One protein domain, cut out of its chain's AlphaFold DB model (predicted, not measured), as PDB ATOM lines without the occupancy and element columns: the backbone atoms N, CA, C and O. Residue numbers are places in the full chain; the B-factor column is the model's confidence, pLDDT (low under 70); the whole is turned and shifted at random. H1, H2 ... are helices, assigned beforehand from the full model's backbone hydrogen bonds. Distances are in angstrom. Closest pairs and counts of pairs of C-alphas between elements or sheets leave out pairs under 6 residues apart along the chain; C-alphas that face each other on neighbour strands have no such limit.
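AT A GLANCE: This is residues 2 to 55 of the 102 residues of an uncharacterized protein of Streptomyces afghaniensis 772 (UniProt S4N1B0). One long helix, H3, makes the long axis of the model, and a small hairpin of two short helices, H1 and H2, lying side by side, packs on its later part, residues 44 to 52. The link of residues 24 to 34 leads from the hairpin to the other end of the long helix, where H3 begins. The printed part has 54 residues with three named helices, in the order H1, H2, H3, and no named strand; the class is all helix. The whole is compact, with a radius of gyration of the C-alphas of 10.7 A, and its outline is elongated, with spans of 31 by 19 by 15 A.

IN THESE COORDINATES: Begin with the longest helix, H3, residues 35 to 53: find C-alpha 35 at (4.193, -42.279, -30.304), and from there the helix runs 27.3 A to C-alpha 53 at (2.404, -27.319, -7.535). Then go back to H1, residues 5 to 13, which starts with C-alpha 5 at (8.646, -44.096, -15.000) and measures 12.4 A from first to last C-alpha. H2 holds residues 17 to 23, from Thr 17 to Leu 23, and measures 9.8 A.

HOW THE PARTS SIT: Look first at the later part of H3, where Ala 51 is in the closest pair with each of the other two helices. H1 touches H3, which meets it with residues 44 to 51 alone; the closest C-alphas are those of Leu 12 and Ala 51, 7.1 A apart. These two helices run the same way at a shallow tilt of 34 degrees, only just short of steep. H2 touches H3, which meets it with residues 48 to 52 alone; the closest C-alphas are those of Thr 17 and Ala 51, 6.4 A apart. H2 and H3 form a helical hairpin, running opposite ways at a steep tilt of 42 degrees. H1 and H2 form another helical hairpin: they touch, with the C-alphas of Val 8 and Ala 20 the closest at 4.6 A, and run opposite ways at a shallow tilt of 9 degrees. The helix packing is mostly aligned, but only just: 2 of the 3 pairs that touch are at a shallow tilt. Along the backbones of H1, H2 and H3, every O i to N i+4 pair is within hydrogen-bond range.

THE WHOLE: The two C-alphas farthest apart are those of Ala 34 and Ser 55, at 31.9 A. The printed part runs from residue 2 to residue 55 of a chain of 102 residues and has no cut. The link from H1 to H2, 3 residues, is tight; the link from H2 to H3, 11 residues, is long. In the B-factor column you will find a mean pLDDT of the printed part of 86.1, with values under 70 at residues 2 to 3 and 27 to 30.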
ATOM      1  N   SER A   2      18.287 -44.917 -16.535       50.00
ATOM      2  CA  SER A   2      16.871 -45.226 -16.768       50.00
ATOM      3  C   SER A   2      16.073 -44.625 -15.617       50.00
ATOM      4  O   SER A   2      16.259 -45.034 -14.477       50.00
ATOM      5  N   CYS A   3      15.259 -43.612 -15.893       61.59
ATOM      6  CA  CYS A   3      14.160 -43.260 -15.006       61.59
ATOM      7  C   CYS A   3      13.157 -44.416 -15.102       61.59
ATOM      8  O   CYS A   3      12.681 -44.708 -16.202       61.59
ATOM      9  N   ASP A   4      12.893 -45.112 -13.997       76.50
ATOM     10  CA  ASP A   4      11.760 -46.031 -13.964       76.50
ATOM     11  C   ASP A   4      10.493 -45.188 -13.792       76.50
ATOM     12  O   ASP A   4      10.124 -44.763 -12.696       76.50
ATOM     13  N   ALA A   5       9.871 -44.876 -14.927       80.25
ATOM     14  CA  ALA A   5       8.646 -44.096 -15.000       80.25
ATOM     15  C   ALA A   5       7.543 -44.664 -14.097       80.25
ATOM     16  O   ALA A   5       6.771 -43.903 -13.512       80.25
ATOM     17  N   ALA A   6       7.482 -45.993 -13.964       86.94
ATOM     18  CA  ALA A   6       6.478 -46.657 -13.148       86.94
ATOM     19  C   ALA A   6       6.724 -46.410 -11.656       86.94
ATOM     20  O   ALA A   6       5.766 -46.224 -10.906       86.94
ATOM     21  N   ASP A   7       7.984 -46.352 -11.222       90.50
ATOM     22  CA  ASP A   7       8.321 -46.040  -9.831       90.50
ATOM     23  C   ASP A   7       8.005 -44.584  -9.474       90.50
ATOM     24  O   ASP A   7       7.508 -44.318  -8.378       90.50
ATOM     25  N   VAL A   8       8.226 -43.647 -10.405       91.88
ATOM     26  CA  VAL A   8       7.823 -42.243 -10.221       91.88
ATOM     27  C   VAL A   8       6.306 -42.145 -10.065       91.88
ATOM     28  O   VAL A   8       5.835 -41.544  -9.102       91.88
ATOM     29  N   LEU A   9       5.537 -42.761 -10.967       90.81
ATOM     30  CA  LEU A   9       4.071 -42.734 -10.902       90.81
ATOM     31  C   LEU A   9       3.545 -43.368  -9.619       90.81
ATOM     32  O   LEU A   9       2.682 -42.788  -8.970       90.81
ATOM     33  N   ARG A  10       4.111 -44.502  -9.203       93.94
ATOM     34  CA  ARG A  10       3.720 -45.157  -7.952       93.94
ATOM     35  C   ARG A  10       3.987 -44.275  -6.737       93.94
ATOM     36  O   ARG A  10       3.163 -44.218  -5.833       93.94
ATOM     37  N   ALA A  11       5.120 -43.573  -6.705       95.38
ATOM     38  CA  ALA A  11       5.403 -42.619  -5.638       95.38
ATOM     39  C   ALA A  11       4.376 -41.473  -5.623       95.38
ATOM     40  O   ALA A  11       3.879 -41.116  -4.558       95.38
ATOM     41  N   LEU A  12       3.992 -40.954  -6.796       94.94
ATOM     42  CA  LEU A  12       2.945 -39.934  -6.914       94.94
ATOM     43  C   LEU A  12       1.571 -40.436  -6.450       94.94
ATOM     44  O   LEU A  12       0.887 -39.723  -5.719       94.94
ATOM     45  N   GLU A  13       1.181 -41.658  -6.815       94.56
ATOM     46  CA  GLU A  13      -0.074 -42.292  -6.373       94.56
ATOM     47  C   GLU A  13      -0.147 -42.449  -4.847       94.56
ATOM     48  O   GLU A  13      -1.222 -42.349  -4.260       94.56
ATOM     49  N   LEU A  14       1.001 -42.647  -4.194       96.31
ATOM     50  CA  LEU A  14       1.125 -42.711  -2.735       96.31
ATOM     51  C   LEU A  14       1.240 -41.326  -2.071       96.31
ATOM     52  O   LEU A  14       1.335 -41.247  -0.846       96.31
ATOM     53  N   GLY A  15       1.254 -40.239  -2.849       95.25
ATOM     54  CA  GLY A  15       1.479 -38.877  -2.355       95.25
ATOM     55  C   GLY A  15       2.925 -38.591  -1.928       95.25
ATOM     56  O   GLY A  15       3.191 -37.561  -1.308       95.25
ATOM     57  N   ASP A  16       3.873 -39.472  -2.253       96.31
ATOM     58  CA  ASP A  16       5.294 -39.323  -1.940       96.31
ATOM     59  C   ASP A  16       6.014 -38.519  -3.035       96.31
ATOM     60  O   ASP A  16       6.773 -39.037  -3.864       96.31
ATOM     61  N   THR A  17       5.762 -37.207  -3.042       96.19
ATOM     62  CA  THR A  17       6.394 -36.267  -3.980       96.19
ATOM     63  C   THR A  17       7.921 -36.229  -3.833       96.19
ATOM     64  O   THR A  17       8.620 -35.987  -4.818       96.19
ATOM     65  N   ASP A  18       8.468 -36.493  -2.640       95.31
ATOM     66  CA  ASP A  18       9.921 -36.485  -2.422       95.31
ATOM     67  C   ASP A  18      10.597 -37.645  -3.161       95.31
ATOM     68  O   ASP A  18      11.538 -37.434  -3.943       95.31
ATOM     69  N   THR A  19      10.069 -38.863  -2.996       94.56
ATOM     70  CA  THR A  19      10.546 -40.030  -3.744       94.56
ATOM     71  C   THR A  19      10.323 -39.846  -5.238       94.56
ATOM     72  O   THR A  19      11.254 -40.101  -6.008       94.56
ATOM     73  N   ALA A  20       9.159 -39.340  -5.657       94.25
ATOM     74  CA  ALA A  20       8.886 -39.073  -7.066       94.25
ATOM     75  C   ALA A  20       9.941 -38.137  -7.683       94.25
ATOM     76  O   ALA A  20      10.539 -38.471  -8.704       94.25
ATOM     77  N   LEU A  21      10.262 -37.013  -7.031       92.94
ATOM     78  CA  LEU A  21      11.275 -36.065  -7.511       92.94
ATOM     79  C   LEU A  21      12.706 -36.603  -7.448       92.94
ATOM     80  O   LEU A  21      13.561 -36.185  -8.231       92.94
ATOM     81  N   ARG A  22      12.996 -37.506  -6.509       91.19
ATOM     82  CA  ARG A  22      14.296 -38.180  -6.428       91.19
ATOM     83  C   ARG A  22      14.506 -39.142  -7.593       91.19
ATOM     84  O   ARG A  22      15.621 -39.214  -8.103       91.19
ATOM     85  N   LEU A  23      13.457 -39.853  -7.990       89.75
ATOM     86  CA  LEU A  23      13.472 -40.790  -9.113       89.75
ATOM     87  C   LEU A  23      13.365 -40.073 -10.466       89.75
ATOM     88  O   LEU A  23      13.933 -40.530 -11.458       89.75
ATOM     89  N   TYR A  24      12.691 -38.922 -10.500       87.44
ATOM     90  CA  TYR A  24      12.522 -38.121 -11.702       87.44
ATOM     91  C   TYR A  24      13.848 -37.476 -12.147       87.44
ATOM     92  O   TYR A  24      14.279 -36.415 -11.682       87.44
ATOM     93  N   GLY A  25      14.518 -38.138 -13.091       76.12
ATOM     94  CA  GLY A  25      15.784 -37.697 -13.685       76.12
ATOM     95  C   GLY A  25      15.660 -36.606 -14.756       76.12
ATOM     96  O   GLY A  25      16.683 -36.201 -15.301       76.12
ATOM     97  N   GLY A  26      14.445 -36.143 -15.063       76.12
ATOM     98  CA  GLY A  26      14.137 -35.285 -16.212       76.12
ATOM     99  C   GLY A  26      13.335 -36.025 -17.296       76.12
ATOM    100  O   GLY A  26      12.888 -37.151 -17.048       76.12
ATOM    101  N   PRO A  27      13.161 -35.416 -18.484       67.75
ATOM    102  CA  PRO A  27      12.332 -35.954 -19.562       67.75
ATOM    103  C   PRO A  27      12.709 -37.395 -19.923       67.75
ATOM    104  O   PRO A  27      13.883 -37.711 -20.145       67.75
ATOM    105  N   LEU A  28      11.718 -38.283 -20.009       64.31
ATOM    106  CA  LEU A  28      11.938 -39.682 -20.382       64.31
ATOM    107  C   LEU A  28      12.363 -39.818 -21.842       64.31
ATOM    108  O   LEU A  28      11.613 -39.441 -22.732       64.31
ATOM    109  N   LEU A  29      13.513 -40.451 -22.103       63.44
ATOM    110  CA  LEU A  29      13.968 -40.801 -23.460       63.44
ATOM    111  C   LEU A  29      13.792 -39.644 -24.467       63.44
ATOM    112  O   LEU A  29      13.119 -39.841 -25.474       63.44
ATOM    113  N   PRO A  30      14.385 -38.456 -24.249       65.06
ATOM    114  CA  PRO A  30      14.041 -37.226 -24.981       65.06
ATOM    115  C   PRO A  30      14.272 -37.290 -26.501       65.06
ATOM    116  O   PRO A  30      13.836 -36.407 -27.223       65.06
ATOM    117  N   ARG A  31      14.967 -38.325 -26.990       70.38
ATOM    118  CA  ARG A  31      15.267 -38.564 -28.413       70.38
ATOM    119  C   ARG A  31      14.397 -39.648 -29.060       70.38
ATOM    120  O   ARG A  31      14.635 -40.000 -30.207       70.38
ATOM    121  N   SER A  32      13.483 -40.261 -28.311       74.00
ATOM    122  CA  SER A  32      12.563 -41.260 -28.854       74.00
ATOM    123  C   SER A  32      11.314 -40.563 -29.388       74.00
ATOM    124  O   SER A  32      10.664 -39.840 -28.634       74.00
ATOM    125  N   GLU A  33      11.006 -40.831 -30.657       75.06
ATOM    126  CA  GLU A  33       9.827 -40.343 -31.395       75.06
ATOM    127  C   GLU A  33       8.744 -41.431 -31.524       75.06
ATOM    128  O   GLU A  33       7.844 -41.364 -32.357       75.06
ATOM    129  N   ALA A  34       8.852 -42.515 -30.748       83.06
ATOM    130  CA  ALA A  34       7.832 -43.553 -30.753       83.06
ATOM    131  C   ALA A  34       6.553 -42.982 -30.107       83.06
ATOM    132  O   ALA A  34       6.626 -42.592 -28.939       83.06
ATOM    133  N   PRO A  35       5.384 -42.987 -30.784       77.12
ATOM    134  CA  PRO A  35       4.193 -42.279 -30.304       77.12
ATOM    135  C   PRO A  35       3.783 -42.636 -28.867       77.12
ATOM    136  O   PRO A  35       3.493 -41.760 -28.058       77.12
ATOM    137  N   GLY A  36       3.854 -43.923 -28.502       81.25
ATOM    138  CA  GLY A  36       3.555 -44.357 -27.135       81.25
ATOM    139  C   GLY A  36       4.542 -43.820 -26.090       81.25
ATOM    140  O   GLY A  36       4.152 -43.548 -24.962       81.25
ATOM    141  N   ILE A  37       5.814 -43.630 -26.446       81.69
ATOM    142  CA  ILE A  37       6.830 -43.083 -25.535       81.69
ATOM    143  C   ILE A  37       6.632 -41.579 -25.330       81.69
ATOM    144  O   ILE A  37       6.826 -41.092 -24.217       81.69
ATOM    145  N   GLU A  38       6.221 -40.845 -26.364       82.75
ATOM    146  CA  GLU A  38       5.924 -39.412 -26.265       82.75
ATOM    147  C   GLU A  38       4.706 -39.134 -25.381       82.75
ATOM    148  O   GLU A  38       4.759 -38.262 -24.507       82.75
ATOM    149  N   GLU A  39       3.631 -39.908 -25.553       83.38
ATOM    150  CA  GLU A  39       2.434 -39.803 -24.715       83.38
ATOM    151  C   GLU A  39       2.766 -40.101 -23.246       83.38
ATOM    152  O   GLU A  39       2.427 -39.322 -22.351       83.38
ATOM    153  N   TRP A  40       3.513 -41.182 -22.990       85.31
ATOM    154  CA  TRP A  40       3.961 -41.533 -21.642       85.31
ATOM    155  C   TRP A  40       4.870 -40.472 -21.017       85.31
ATOM    156  O   TRP A  40       4.706 -40.158 -19.836       85.31
ATOM    157  N   ARG A  41       5.801 -39.896 -21.787       84.94
ATOM    158  CA  ARG A  41       6.665 -38.794 -21.335       84.94
ATOM    159  C   ARG A  41       5.823 -37.596 -20.911       84.94
ATOM    160  O   ARG A  41       5.972 -37.127 -19.788       84.94
ATOM    161  N   THR A  42       4.913 -37.163 -21.780       86.56
ATOM    162  CA  THR A  42       4.046 -36.001 -21.541       86.56
ATOM    163  C   THR A  42       3.199 -36.210 -20.291       86.56
ATOM    164  O   THR A  42       3.153 -35.354 -19.410       86.56
ATOM    165  N   ARG A  43       2.574 -37.387 -20.163       88.44
ATOM    166  CA  ARG A  43       1.771 -37.738 -18.989       88.44
ATOM    167  C   ARG A  43       2.599 -37.703 -17.705       88.44
ATOM    168  O   ARG A  43       2.117 -37.194 -16.695       88.44
ATOM    169  N   LEU A  44       3.815 -38.249 -17.728       89.56
ATOM    170  CA  LEU A  44       4.680 -38.251 -16.553       89.56
ATOM    171  C   LEU A  44       5.109 -36.832 -16.163       89.56
ATOM    172  O   LEU A  44       5.052 -36.488 -14.985       89.56
ATOM    173  N   GLU A  45       5.519 -36.021 -17.138       89.75
ATOM    174  CA  GLU A  45       5.928 -34.630 -16.921       89.75
ATOM    175  C   GLU A  45       4.807 -33.820 -16.270       89.75
ATOM    176  O   GLU A  45       5.027 -33.192 -15.234       89.75
ATOM    177  N   VAL A  46       3.585 -33.918 -16.806       93.19
ATOM    178  CA  VAL A  46       2.401 -33.274 -16.225       93.19
ATOM    179  C   VAL A  46       2.139 -33.783 -14.806       93.19
ATOM    180  O   VAL A  46       1.961 -32.980 -13.897       93.19
ATOM    181  N   ALA A  47       2.169 -35.098 -14.569       94.56
ATOM    182  CA  ALA A  47       1.885 -35.656 -13.244       94.56
ATOM    183  C   ALA A  47       2.883 -35.183 -12.169       94.56
ATOM    184  O   ALA A  47       2.479 -34.819 -11.063       94.56
ATOM    185  N   VAL A  48       4.182 -35.158 -12.487       95.19
ATOM    186  CA  VAL A  48       5.214 -34.666 -11.560       95.19
ATOM    187  C   VAL A  48       5.042 -33.168 -11.319       95.19
ATOM    188  O   VAL A  48       5.120 -32.727 -10.171       95.19
ATOM    189  N   ARG A  49       4.778 -32.391 -12.375       96.25
ATOM    190  CA  ARG A  49       4.545 -30.947 -12.284       96.25
ATOM    191  C   ARG A  49       3.381 -30.616 -11.354       96.25
ATOM    192  O   ARG A  49       3.548 -29.830 -10.425       96.25
ATOM    193  N   GLU A  50       2.230 -31.246 -11.559       97.56
ATOM    194  CA  GLU A  50       1.035 -31.011 -10.742       97.56
ATOM    195  C   GLU A  50       1.267 -31.394  -9.275       97.56
ATOM    196  O   GLU A  50       0.890 -30.659  -8.365       97.56
ATOM    197  N   ALA A  51       1.978 -32.497  -9.016       97.56
ATOM    198  CA  ALA A  51       2.332 -32.884  -7.652       97.56
ATOM    199  C   ALA A  51       3.265 -31.873  -6.962       97.56
ATOM    200  O   ALA A  51       3.185 -31.679  -5.748       97.56
ATOM    201  N   VAL A  52       4.147 -31.218  -7.721       97.75
ATOM    202  CA  VAL A  52       5.007 -30.142  -7.213       97.75
ATOM    203  C   VAL A  52       4.187 -28.900  -6.872       97.75
ATOM    204  O   VAL A  52       4.369 -28.349  -5.785       97.75
ATOM    205  N   LEU A  53       3.274 -28.482  -7.754       98.25
ATOM    206  CA  LEU A  53       2.404 -27.319  -7.535       98.25
ATOM    207  C   LEU A  53       1.420 -27.530  -6.378       98.25
ATOM    208  O   LEU A  53       1.153 -26.607  -5.613       98.25
ATOM    209  N   ALA A  54       0.944 -28.758  -6.178       97.94
ATOM    210  CA  ALA A  54       0.112 -29.109  -5.030       97.94
ATOM    211  C   ALA A  54       0.896 -29.169  -3.705       97.94
ATOM    212  O   ALA A  54       0.305 -29.177  -2.623       97.94
ATOM    213  N   SER A  55       2.229 -29.246  -3.758       97.56
ATOM    214  CA  SER A  55       3.038 -29.428  -2.561       97.56
ATOM    215  C   SER A  55       3.274 -28.115  -1.809       97.56
ATOM    216  O   SER A  55       3.682 -27.129  -2.420       97.56
TER     217      SER A  55